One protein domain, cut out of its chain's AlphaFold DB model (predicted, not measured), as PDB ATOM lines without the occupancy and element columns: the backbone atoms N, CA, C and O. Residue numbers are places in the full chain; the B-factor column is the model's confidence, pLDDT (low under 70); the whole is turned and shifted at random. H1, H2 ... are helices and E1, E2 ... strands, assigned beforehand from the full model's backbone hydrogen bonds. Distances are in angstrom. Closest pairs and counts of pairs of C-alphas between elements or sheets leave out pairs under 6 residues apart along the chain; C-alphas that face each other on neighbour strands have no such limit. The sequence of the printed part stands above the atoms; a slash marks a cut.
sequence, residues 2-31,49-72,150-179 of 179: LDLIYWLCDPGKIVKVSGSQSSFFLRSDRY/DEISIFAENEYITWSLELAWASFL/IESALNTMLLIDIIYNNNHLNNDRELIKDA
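What this domain is: This is residues 2 to 31, 49 to 72 and 150 to 179 of the 179 residues of an uncharacterized protein of Paenibacillus nuruki (UniProt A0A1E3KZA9). A small three-stranded sheet, E1, E2 and E3, has one long helix, H2, crossing slantwise over one of its faces, and no named helix covers the other face. A short helix, H1, packs on residues 152 to 156 of H2 and is not on the sheet, and at the other end of H2 residues 171 to 179 stick out. The printed part has 84 residues, with two named helices and three named strands in the order H1, E1, E2, E3, H2; the sheet's order is E1 - E2 - E3, all antiparallel, and the class is mixed, helices and strands. The whole is loose, with a radius of gyration of the C-alphas of 15.2 A, and the C-alphas span 40 by 38 by 22 A along their three main axes.

How they stand to each other: The sheet is made of E1, residues 16 to 22, E2, residues 50 to 56, and E3, residues 61 to 67. E1 and E3 are its edge strands and E2 is the inner strand. E1 and E2 are antiparallel, at 172 degrees between their directions; the C-alphas of Gly 19 and Ile 53 face each other at 4.1 A, and N 18 and O 54 are within hydrogen-bond range at 2.8 A, as are N 52 and O 20 at 2.9 A. E2 and E3 form a hairpin, antiparallel at 171 degrees, with N 53 and O 64 within hydrogen-bond range at 2.8 A and N 62 and O 55 at 2.9 A. H2, residues 150 to 174, is on the sheet, at a height over the sheet of 7.9 A, and the two make two layers, helix on one face of a sheet. It lies over E1 and E2 and runs slantwise to the strands, at 56 degrees to E1 on the local plane. Its line rises 39.9 degrees out of that plane, only just short of standing up from the sheet. The closest C-alphas of E1 and H2 are those of Gly 19 and Ile 163, 6.3 A apart; those of E2 and H2 are Ile 53 and Ile 163, 7.6 A apart. H1, residues 2 to 9, is not on the sheet. It touches residues 152 to 156 of H2 alone; the closest C-alphas are those of Leu 2 and Thr 156, 6.3 A apart. H1 and H2 run opposite ways at a steep tilt of 58 degrees. H1 is apart from E2, and only just apart from E3, with the closest C-alphas 8.2 A apart. In H1 every O i to N i+4 pair is within hydrogen-bond range; in H2 18 of 21 are.

Where its parts are: E1 and E3 each measure 20.5 A from first to last C-alpha, and E2 measures 20.3 A. C-alpha 16, where E1 begins, is at (22.991, 20.379, 27.322). H2 is the longest helix, 37.8 A from C-alpha 150 to C-alpha 174, which is at (15.738, 18.754, 48.153). H1 measures 10.5 A and begins with C-alpha 2 at (10.104, 22.489, 20.072).

The domain as a whole: The two C-alphas farthest apart are those of Leu 8 and Ala 179, 47.4 A. Residues 32 to 48 are cut out, with 9.1 A between C-alphas 31 and 49, and residues 73 to 149 are cut out, with 34.7 A between C-alphas 72 and 150. Of the links that are printed whole, E2 to E3 is tight, H1 to E1 is short, and none is long. Residues 171 to 179, of which 171 to 174 belong to H2, stand free; Ala 179 is the chain's last residue. The mean pLDDT of the printed part is 76.5, and residues 25 to 31 and 167 to 179 are under 70.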
ATOM      1  N   LEU A   2       8.863  23.227  20.353       86.75
ATOM      2  CA  LEU A   2      10.104  22.489  20.072       86.75
ATOM      3  C   LEU A   2      10.245  22.087  18.595       86.75
ATOM      4  O   LEU A   2      11.295  22.323  18.009       86.75
ATOM      5  N   ASP A   3       9.170  21.616  17.957       83.75
ATOM      6  CA  ASP A   3       9.201  21.280  16.523       83.75
ATOM      7  C   ASP A   3       9.549  22.475  15.629       83.75
ATOM      8  O   ASP A   3      10.202  22.312  14.605       83.75
ATOM      9  N   LEU A   4       9.164  23.692  16.028       85.00
ATOM     10  CA  LEU A   4       9.517  24.907  15.296       85.00
ATOM     11  C   LEU A   4      11.016  25.195  15.394       85.00
ATOM     12  O   LEU A   4      11.612  25.627  14.414       85.00
ATOM     13  N   ILE A   5      11.625  24.945  16.554       86.38
ATOM     14  CA  ILE A   5      13.073  25.079  16.744       86.38
ATOM     15  C   ILE A   5      13.800  24.064  15.858       86.38
ATOM     16  O   ILE A   5      14.730  24.441  15.149       86.38
ATOM     17  N   TYR A   6      13.346  22.807  15.834       83.88
ATOM     18  CA  TYR A   6      13.914  21.794  14.942       83.88
ATOM     19  C   TYR A   6      13.740  22.156  13.466       83.88
ATOM     20  O   TYR A   6      14.683  22.026  12.696       83.88
ATOM     21  N   TRP A   7      12.576  22.678  13.079       83.19
ATOM     22  CA  TRP A   7      12.310  23.071  11.697       83.19
ATOM     23  C   TRP A   7      13.112  24.303  11.247       83.19
ATOM     24  O   TRP A   7      13.601  24.339  10.123       83.19
ATOM     25  N   LEU A   8      13.253  25.322  12.104       85.06
ATOM     26  CA  LEU A   8      13.934  26.575  11.754       85.06
ATOM     27  C   LEU A   8      15.452  26.495  11.878       85.06
ATOM     28  O   LEU A   8      16.157  27.158  11.116       85.06
ATOM     29  N   CYS A   9      15.947  25.773  12.878       83.69
ATOM     30  CA  CYS A   9      17.350  25.842  13.269       83.69
ATOM     31  C   CYS A   9      18.113  24.544  13.042       83.69
ATOM     32  O   CYS A   9      19.335  24.594  13.138       83.69
ATOM     33  N   ASP A  10      17.418  23.428  12.791       82.25
ATOM     34  CA  ASP A  10      17.991  22.083  12.690       82.25
ATOM     35  C   ASP A  10      19.157  21.871  13.672       82.25
ATOM     36  O   ASP A  10      20.322  21.755  13.284       82.25
ATOM     37  N   PRO A  11      18.882  21.906  14.989       76.44
ATOM     38  CA  PRO A  11      19.935  21.898  15.988       76.44
ATOM     39  C   PRO A  11      20.737  20.584  16.001       76.44
ATOM     40  O   PRO A  11      21.717  20.471  16.736       76.44
ATOM     41  N   GLY A  12      20.343  19.551  15.257       78.94
ATOM     42  CA  GLY A  12      20.947  18.233  15.398       78.94
ATOM     43  C   GLY A  12      20.937  17.774  16.862       78.94
ATOM     44  O   GLY A  12      19.924  17.865  17.559       78.94
ATOM     45  N   LYS A  13      22.083  17.294  17.355       82.06
ATOM     46  CA  LYS A  13      22.197  16.760  18.715       82.06
ATOM     47  C   LYS A  13      22.355  17.868  19.761       82.06
ATOM     48  O   LYS A  13      23.366  18.566  19.798       82.06
ATOM     49  N   ILE A  14      21.397  17.949  20.682       82.75
ATOM     50  CA  ILE A  14      21.471  18.817  21.863       82.75
ATOM     51  C   ILE A  14      22.535  18.295  22.842       82.75
ATOM     52  O   ILE A  14      22.563  17.106  23.168       82.75
ATOM     53  N   VAL A  15      23.420  19.182  23.307       84.44
ATOM     54  CA  VAL A  15      24.553  18.836  24.186       84.44
ATOM     55  C   VAL A  15      24.194  19.034  25.653       84.44
ATOM     56  O   VAL A  15      24.614  18.254  26.508       84.44
ATOM     57  N   LYS A  16      23.397  20.058  25.957       88.19
ATOM     58  CA  LYS A  16      22.991  20.379  27.322       88.19
ATOM     59  C   LYS A  16      21.559  20.879  27.341       88.19
ATOM     60  O   LYS A  16      21.154  21.664  26.488       88.19
ATOM     61  N   VAL A  17      20.822  20.423  28.347       89.81
ATOM     62  CA  VAL A  17      19.445  20.818  28.628       89.81
ATOM     63  C   VAL A  17      19.326  21.044  30.125       89.81
ATOM     64  O   VAL A  17      19.738  20.204  30.924       89.81
ATOM     65  N   SER A  18      18.749  22.171  30.499       88.81
ATOM     66  CA  SER A  18      18.287  22.463  31.850       88.81
ATOM     67  C   SER A  18      16.881  23.022  31.757       88.81
ATOM     68  O   SER A  18      16.563  23.722  30.800       88.81
ATOM     69  N   GLY A  19      16.047  22.750  32.742       85.19
ATOM     70  CA  GLY A  19      14.730  23.353  32.801       85.19
ATOM     71  C   GLY A  19      14.229  23.436  34.224       85.19
ATOM     72  O   GLY A  19      14.860  22.928  35.149       85.19
ATOM     73  N   SER A  20      13.097  24.099  34.366       86.38
ATOM     74  CA  SER A  20      12.291  24.132  35.569       86.38
ATOM     75  C   SER A  20      10.840  23.936  35.173       86.38
ATOM     76  O   SER A  20      10.398  24.406  34.124       86.38
ATOM     77  N   GLN A  21      10.117  23.225  36.022       85.75
ATOM     78  CA  GLN A  21       8.677  23.053  35.928       85.75
ATOM     79  C   GLN A  21       8.073  23.628  37.194       85.75
ATOM     80  O   GLN A  21       8.590  23.399  38.291       85.75
ATOM     81  N   SER A  22       6.975  24.343  37.046       81.75
ATOM     82  CA  SER A  22       6.142  24.721  38.172       81.75
ATOM     83  C   SER A  22       4.700  24.337  37.915       81.75
ATOM     84  O   SER A  22       4.274  24.155  36.780       81.75
ATOM     85  N   SER A  23       3.964  24.156  39.003       77.69
ATOM     86  CA  SER A  23       2.519  24.000  38.982       77.69
ATOM     87  C   SER A  23       1.986  24.883  40.092       77.69
ATOM     88  O   SER A  23       1.882  24.479  41.252       77.69
ATOM     89  N   PHE A  24       1.784  26.152  39.767       70.25
ATOM     90  CA  PHE A  24       1.205  27.098  40.695       70.25
ATOM     91  C   PHE A  24      -0.318  27.032  40.630       70.25
ATOM     92  O   PHE A  24      -0.928  27.104  41.692       70.25
ATOM     93  N   PHE A  25      -0.943  26.873  39.451       66.50
ATOM     94  CA  PHE A  25      -2.407  26.918  39.257       66.50
ATOM     95  C   PHE A  25      -3.066  27.897  40.246       66.50
ATOM     96  O   PHE A  25      -4.026  27.600  40.958       66.50
ATOM     97  N   LEU A  26      -2.446  29.073  40.381       50.75
ATOM     98  CA  LEU A  26      -2.794  30.034  41.410       50.75
ATOM     99  C   LEU A  26      -3.851  30.956  40.809       50.75
ATOM    100  O   LEU A  26      -3.519  31.854  40.040       50.75
ATOM    101  N   ARG A  27      -5.092  30.791  41.288       51.75
ATOM    102  CA  ARG A  27      -6.279  31.664  41.135       51.75
ATOM    103  C   ARG A  27      -7.269  31.228  40.055       51.75
ATOM    104  O   ARG A  27      -6.932  30.926  38.919       51.75
ATOM    105  N   SER A  28      -8.539  31.247  40.459       54.75
ATOM    106  CA  SER A  28      -9.698  30.684  39.763       54.75
ATOM    107  C   SER A  28     -10.075  31.336  38.426       54.75
ATOM    108  O   SER A  28     -11.075  30.947  37.832       54.75
ATOM    109  N   ASP A  29      -9.343  32.355  37.976       55.94
ATOM    110  CA  ASP A  29      -9.722  33.237  36.870       55.94
ATOM    111  C   ASP A  29      -8.743  33.234  35.685       55.94
ATOM    112  O   ASP A  29      -9.007  33.905  34.689       55.94
ATOM    113  N   ARG A  30      -7.632  32.486  35.756       54.75
ATOM    114  CA  ARG A  30      -6.561  32.512  34.735       54.75
ATOM    115  C   ARG A  30      -6.151  31.135  34.229       54.75
ATOM    116  O   ARG A  30      -4.979  30.884  33.964       54.75
ATOM    117  N   TYR A  31      -7.119  30.239  34.107       62.44
ATOM    118  CA  TYR A  31      -6.856  28.906  33.598       62.44
ATOM    119  C   TYR A  31      -7.040  28.793  32.088       62.44
ATOM    120  O   TYR A  31      -7.872  29.472  31.478       62.44
ATOM    121  N   ASP A  49       1.958  23.959  35.140       81.62
ATOM    122  CA  ASP A  49       1.349  25.169  34.583       81.62
ATOM    123  C   ASP A  49       2.347  26.014  33.794       81.62
ATOM    124  O   ASP A  49       1.938  26.714  32.869       81.62
ATOM    125  N   GLU A  50       3.635  25.901  34.111       87.19
ATOM    126  CA  GLU A  50       4.726  26.578  33.427       87.19
ATOM    127  C   GLU A  50       5.950  25.661  33.300       87.19
ATOM    128  O   GLU A  50       6.332  24.936  34.225       87.19
ATOM    129  N   ILE A  51       6.583  25.715  32.131       89.56
ATOM    130  CA  ILE A  51       7.870  25.098  31.836       89.56
ATOM    131  C   ILE A  51       8.800  26.174  31.294       89.56
ATOM    132  O   ILE A  51       8.501  26.800  30.277       89.56
ATOM    133  N   SER A  52       9.980  26.291  31.894       90.88
ATOM    134  CA  SER A  52      11.107  27.028  31.324       90.88
ATOM    135  C   SER A  52      12.218  26.044  30.969       90.88
ATOM    136  O   SER A  52      12.613  25.213  31.784       90.88
ATOM    137  N   ILE A  53      12.737  26.118  29.750       91.94
ATOM    138  CA  ILE A  53      13.818  25.269  29.246       91.94
ATOM    139  C   ILE A  53      14.924  26.168  28.722       91.94
ATOM    140  O   ILE A  53      14.672  27.159  28.043       91.94
ATOM    141  N   PHE A  54      16.155  25.773  28.989       93.31
ATOM    142  CA  PHE A  54      17.356  26.291  28.367       93.31
ATOM    143  C   PHE A  54      18.135  25.121  27.778       93.31
ATOM    144  O   PHE A  54      18.408  24.140  28.475       93.31
ATOM    145  N   ALA A  55      18.514  25.221  26.511       91.81
ATOM    146  CA  ALA A  55      19.326  24.204  25.871       91.81
ATOM    147  C   ALA A  55      20.349  24.798  24.904       91.81
ATOM    148  O   ALA A  55      20.186  25.895  24.367       91.81
ATOM    149  N   GLU A  56      21.416  24.039  24.681       92.00
ATOM    150  CA  GLU A  56      22.503  24.405  23.779       92.00
ATOM    151  C   GLU A  56      23.066  23.184  23.045       92.00
ATOM    152  O   GLU A  56      23.046  22.047  23.537       92.00
ATOM    153  N   ASN A  57      23.594  23.445  21.856       87.75
ATOM    154  CA  ASN A  57      24.451  22.546  21.091       87.75
ATOM    155  C   ASN A  57      25.702  23.319  20.616       87.75
ATOM    156  O   ASN A  57      25.993  24.405  21.112       87.75
ATOM    157  N   GLU A  58      26.438  22.776  19.647       87.25
ATOM    158  CA  GLU A  58      27.646  23.420  19.106       87.25
ATOM    159  C   GLU A  58      27.385  24.711  18.299       87.25
ATOM    160  O   GLU A  58      28.315  25.483  18.075       87.25
ATOM    161  N   TYR A  59      26.147  24.965  17.863       89.50
ATOM    162  CA  TYR A  59      25.798  26.017  16.900       89.50
ATOM    163  C   TYR A  59      24.810  27.065  17.427       89.50
ATOM    164  O   TYR A  59      24.825  28.204  16.963       89.50
ATOM    165  N   ILE A  60      23.932  26.695  18.359       91.94
ATOM    166  CA  ILE A  60      22.840  27.521  18.866       91.94
ATOM    167  C   ILE A  60      22.632  27.314  20.368       91.94
ATOM    168  O   ILE A  60      22.825  26.231  20.927       91.94
ATOM    169  N   THR A  61      22.124  28.367  20.993       94.12
ATOM    170  CA  THR A  61      21.564  28.357  22.342       94.12
ATOM    171  C   THR A  61      20.143  28.881  22.248       94.12
ATOM    172  O   THR A  61      19.892  29.858  21.538       94.12
ATOM    173  N   TRP A  62      19.212  28.258  22.955       93.62
ATOM    174  CA  TRP A  62      17.826  28.699  22.972       93.62
ATOM    175  C   TRP A  62      17.210  28.539  24.356       93.62
ATOM    176  O   TRP A  62      17.598  27.679  25.150       93.62
ATOM    177  N   SER A  63      16.227  29.391  24.626       94.69
ATOM    178  CA  SER A  63      15.341  29.282  25.774       94.69
ATOM    179  C   SER A  63      13.900  29.176  25.297       94.69
ATOM    180  O   SER A  63      13.520  29.760  24.280       94.69
ATOM    181  N   LEU A  64      13.105  28.404  26.022       93.38
ATOM    182  CA  LEU A  64      11.697  28.183  25.744       93.38
ATOM    183  C   LEU A  64      10.916  28.331  27.040       93.38
ATOM    184  O   LEU A  64      11.212  27.645  28.011       93.38
ATOM    185  N   GLU A  65       9.899  29.178  27.013       91.94
ATOM    186  CA  GLU A  65       8.913  29.305  28.079       91.94
ATOM    187  C   GLU A  65       7.555  28.875  27.519       91.94
ATOM    188  O   GLU A  65       7.137  29.311  26.443       91.94
ATOM    189  N   LEU A  66       6.892  27.962  28.219       89.81
ATOM    190  CA  LEU A  66       5.549  27.488  27.919       89.81
ATOM    191  C   LEU A  66       4.723  27.627  29.184       89.81
ATOM    192  O   LEU A  66       5.104  27.080  30.209       89.81
ATOM    193  N   ALA A  67       3.592  28.317  29.102       86.69
ATOM    194  CA  ALA A  67       2.697  28.480  30.234       86.69
ATOM    195  C   ALA A  67       1.246  28.228  29.813       86.69
ATOM    196  O   ALA A  67       0.772  28.777  28.818       86.69
ATOM    197  N   TRP A  68       0.539  27.408  30.586       78.44
ATOM    198  CA  TRP A  68      -0.912  27.221  30.508       78.44
ATOM    199  C   TRP A  68      -1.672  28.287  31.292       78.44
ATOM    200  O   TRP A  68      -2.815  28.601  30.957       78.44
ATOM    201  N   ALA A  69      -1.043  28.817  32.339       74.38
ATOM    202  CA  ALA A  69      -1.536  29.919  33.142       74.38
ATOM    203  C   ALA A  69      -0.429  30.970  33.209       74.38
ATOM    204  O   ALA A  69       0.646  30.715  33.739       74.38
ATOM    205  N   SER A  70      -0.677  32.149  32.646       72.69
ATOM    206  CA  SER A  70       0.290  33.243  32.680       72.69
ATOM    207  C   SER A  70      -0.322  34.492  33.306       72.69
ATOM    208  O   SER A  70      -1.540  34.629  33.477       72.69
ATOM    209  N   PHE A  71       0.532  35.453  33.654       72.12
ATOM    210  CA  PHE A  71       0.052  36.765  34.078       72.12
ATOM    211  C   PHE A  71      -0.536  37.590  32.924       72.12
ATOM    212  O   PHE A  71      -1.178  38.617  33.187       72.12
ATOM    213  N   LEU A  72      -0.350  37.147  31.677       73.56
ATOM    214  CA  LEU A  72      -0.925  37.774  30.500       73.56
ATOM    215  C   LEU A  72      -2.433  37.516  30.476       73.56
ATOM    216  O   LEU A  72      -2.913  36.422  30.751       73.56
ATOM    217  N   ILE A 150      11.172  11.863  10.213       83.56
ATOM    218  CA  ILE A 150      10.727  11.170  11.435       83.56
ATOM    219  C   ILE A 150      11.743  11.360  12.571       83.56
ATOM    220  O   ILE A 150      11.360  11.449  13.737       83.56
ATOM    221  N   GLU A 151      13.031  11.463  12.237       84.00
ATOM    222  CA  GLU A 151      14.104  11.700  13.200       84.00
ATOM    223  C   GLU A 151      13.914  13.011  13.977       84.00
ATOM    224  O   GLU A 151      14.116  13.027  15.190       84.00
ATOM    225  N   SER A 152      13.426  14.081  13.339       82.00
ATOM    226  CA  SER A 152      13.132  15.346  14.025       82.00
ATOM    227  C   SER A 152      12.054  15.169  15.098       82.00
ATOM    228  O   SER A 152      12.213  15.659  16.212       82.00
ATOM    229  N   ALA A 153      10.992  14.410  14.805       84.69
ATOM    230  CA  ALA A 153       9.938  14.125  15.779       84.69
ATOM    231  C   ALA A 153      10.461  13.281  16.955       84.69
ATOM    232  O   ALA A 153      10.157  13.572  18.112       84.69
ATOM    233  N   LEU A 154      11.289  12.268  16.676       87.75
ATOM    234  CA  LEU A 154      11.927  11.452  17.714       87.75
ATOM    235  C   LEU A 154      12.856  12.290  18.599       87.75
ATOM    236  O   LEU A 154      12.825  12.152  19.819       87.75
ATOM    237  N   ASN A 155      13.632  13.198  18.008       85.31
ATOM    238  CA  ASN A 155      14.512  14.101  18.743       85.31
ATOM    239  C   ASN A 155      13.725  15.095  19.609       85.31
ATOM    240  O   ASN A 155      14.114  15.335  20.755       85.31
ATOM    241  N   THR A 156      12.589  15.614  19.126       86.81
ATOM    242  CA  THR A 156      11.663  16.394  19.962       86.81
ATOM    243  C   THR A 156      11.171  15.565  21.151       86.81
ATOM    244  O   THR A 156      11.224  16.040  22.283       86.81
ATOM    245  N   MET A 157      10.731  14.322  20.930       88.12
ATOM    246  CA  MET A 157      10.236  13.452  22.007       88.12
ATOM    247  C   MET A 157      11.315  13.129  23.046       88.12
ATOM    248  O   MET A 157      11.049  13.205  24.242       88.12
ATOM    249  N   LEU A 158      12.536  12.812  22.607       86.69
ATOM    250  CA  LEU A 158      13.671  12.565  23.499       86.69
ATOM    251  C   LEU A 158      14.016  13.800  24.330       86.69
ATOM    252  O   LEU A 158      14.311  13.689  25.516       86.69
ATOM    253  N   LEU A 159      13.964  14.985  23.723       85.38
ATOM    254  CA  LEU A 159      14.201  16.235  24.431       85.38
ATOM    255  C   LEU A 159      13.137  16.480  25.507       85.38
ATOM    256  O   LEU A 159      13.492  16.846  26.625       85.38
ATOM    257  N   ILE A 160      11.862  16.239  25.192       86.81
ATOM    258  CA  ILE A 160      10.764  16.308  26.167       86.81
ATOM    259  C   ILE A 160      11.036  15.349  27.333       86.81
ATOM    260  O   ILE A 160      11.005  15.774  28.484       86.81
ATOM    261  N   ASP A 161      11.375  14.092  27.050       87.06
ATOM    262  CA  ASP A 161      11.682  13.092  28.080       87.06
ATOM    263  C   ASP A 161      12.864  13.513  28.974       87.06
ATOM    264  O   ASP A 161      12.778  13.448  30.201       87.06
ATOM    265  N   ILE A 162      13.940  14.050  28.388       85.31
ATOM    266  CA  ILE A 162      15.081  14.604  29.137       85.31
ATOM    267  C   ILE A 162      14.639  15.741  30.066       85.31
ATOM    268  O   ILE A 162      15.101  15.806  31.206       85.31
ATOM    269  N   ILE A 163      13.762  16.635  29.600       84.44
ATOM    270  CA  ILE A 163      13.258  17.759  30.400       84.44
ATOM    271  C   ILE A 163      12.499  17.240  31.627       84.44
ATOM    272  O   ILE A 163      12.795  17.673  32.740       84.44
ATOM    273  N   TYR A 164      11.578  16.288  31.453       82.44
ATOM    274  CA  TYR A 164      10.828  15.720  32.580       82.44
ATOM    275  C   TYR A 164      11.731  14.921  33.533       82.44
ATOM    276  O   TYR A 164      11.674  15.116  34.747       82.44
ATOM    277  N   ASN A 165      12.638  14.090  33.016       83.06
ATOM    278  CA  ASN A 165      13.492  13.239  33.853       83.06
ATOM    279  C   ASN A 165      14.569  14.019  34.627       83.06
ATOM    280  O   ASN A 165      14.871  13.680  35.773       83.06
ATOM    281  N   ASN A 166      15.127  15.094  34.057       75.44
ATOM    282  CA  ASN A 166      16.088  15.944  34.769       75.44
ATOM    283  C   ASN A 166      15.446  16.715  35.932       75.44
ATOM    284  O   ASN A 166      16.120  16.987  36.926       75.44
ATOM    285  N   ASN A 167      14.155  17.042  35.835       61.78
ATOM    286  CA  ASN A 167      13.434  17.731  36.904       61.78
ATOM    287  C   ASN A 167      13.130  16.805  38.091       61.78
ATOM    288  O   ASN A 167      13.285  17.219  39.241       61.78
ATOM    289  N   HIS A 168      12.815  15.530  37.841       58.31
ATOM    290  CA  HIS A 168      12.621  14.548  38.915       58.31
ATOM    291  C   HIS A 168      13.890  14.330  39.759       58.31
ATOM    292  O   HIS A 168      13.815  14.293  40.986       58.31
ATOM    293  N   LEU A 169      15.071  14.305  39.132       50.94
ATOM    294  CA  LEU A 169      16.351  14.145  39.840       50.94
ATOM    295  C   LEU A 169      16.739  15.347  40.721       50.94
ATOM    296  O   LEU A 169      17.531  15.188  41.654       50.94
ATOM    297  N   ASN A 170      16.220  16.543  40.432       45.28
ATOM    298  CA  ASN A 170      16.457  17.731  41.253       45.28
ATOM    299  C   ASN A 170      15.500  17.807  42.451       45.28
ATOM    300  O   ASN A 170      15.949  18.166  43.539       45.28
ATOM    301  N   ASN A 171      14.242  17.382  42.295       45.16
ATOM    302  CA  ASN A 171      13.268  17.346  43.393       45.16
ATOM    303  C   ASN A 171      13.635  16.311  44.475       45.16
ATOM    304  O   ASN A 171      13.496  16.586  45.668       45.16
ATOM    305  N   ASP A 172      14.220  15.172  44.094       42.88
ATOM    306  CA  ASP A 172      14.694  14.163  45.057       42.88
ATOM    307  C   ASP A 172      15.894  14.641  45.899       42.88
ATOM    308  O   ASP A 172      16.151  14.124  46.988       42.88
ATOM    309  N   ARG A 173      16.645  15.647  45.430       37.81
ATOM    310  CA  ARG A 173      17.801  16.201  46.159       37.81
ATOM    311  C   ARG A 173      17.419  17.232  47.215       37.81
ATOM    312  O   ARG A 173      18.216  17.460  48.127       37.81
ATOM    313  N   GLU A 174      16.240  17.840  47.121       39.50
ATOM    314  CA  GLU A 174      15.738  18.754  48.153       39.50
ATOM    315  C   GLU A 174      15.136  17.995  49.342       39.50
ATOM    316  O   GLU A 174      15.316  18.417  50.481       39.50
ATOM    317  N   LEU A 175      14.564  16.807  49.118       38.66
ATOM    318  CA  LEU A 175      14.021  15.959  50.189       38.66
ATOM    319  C   LEU A 175      15.090  15.302  51.087       38.66
ATOM    320  O   LEU A 175      14.756  14.794  52.154       38.66
ATOM    321  N   ILE A 176      16.371  15.326  50.699       42.69
ATOM    322  CA  ILE A 176      17.477  14.705  51.460       42.69
ATOM    323  C   ILE A 176      18.251  15.735  52.313       42.69
ATOM    324  O   ILE A 176      19.187  15.377  53.023       42.69
ATOM    325  N   LYS A 177      17.876  17.023  52.303       37.47
ATOM    326  CA  LYS A 177      18.577  18.045  53.108       37.47
ATOM    327  C   LYS A 177      18.041  18.267  54.525       37.47
ATOM    328  O   LYS A 177      18.735  18.936  55.280       37.47
ATOM    329  N   ASP A 178      16.923  17.646  54.901       45.94
ATOM    330  CA  ASP A 178      16.334  17.759  56.249       45.94
ATOM    331  C   ASP A 178      16.003  16.393  56.903       45.94
ATOM    332  O   ASP A 178      15.035  16.280  57.658       45.94
ATOM    333  N   ALA A 179      16.803  15.351  56.641       36.38
ATOM    334  CA  ALA A 179      16.722  14.058  57.341       36.38
ATOM    335  C   ALA A 179      17.947  13.796  58.230       36.38
ATOM    336  O   ALA A 179      19.086  13.979  57.741       36.38
TER     337      ALA A 179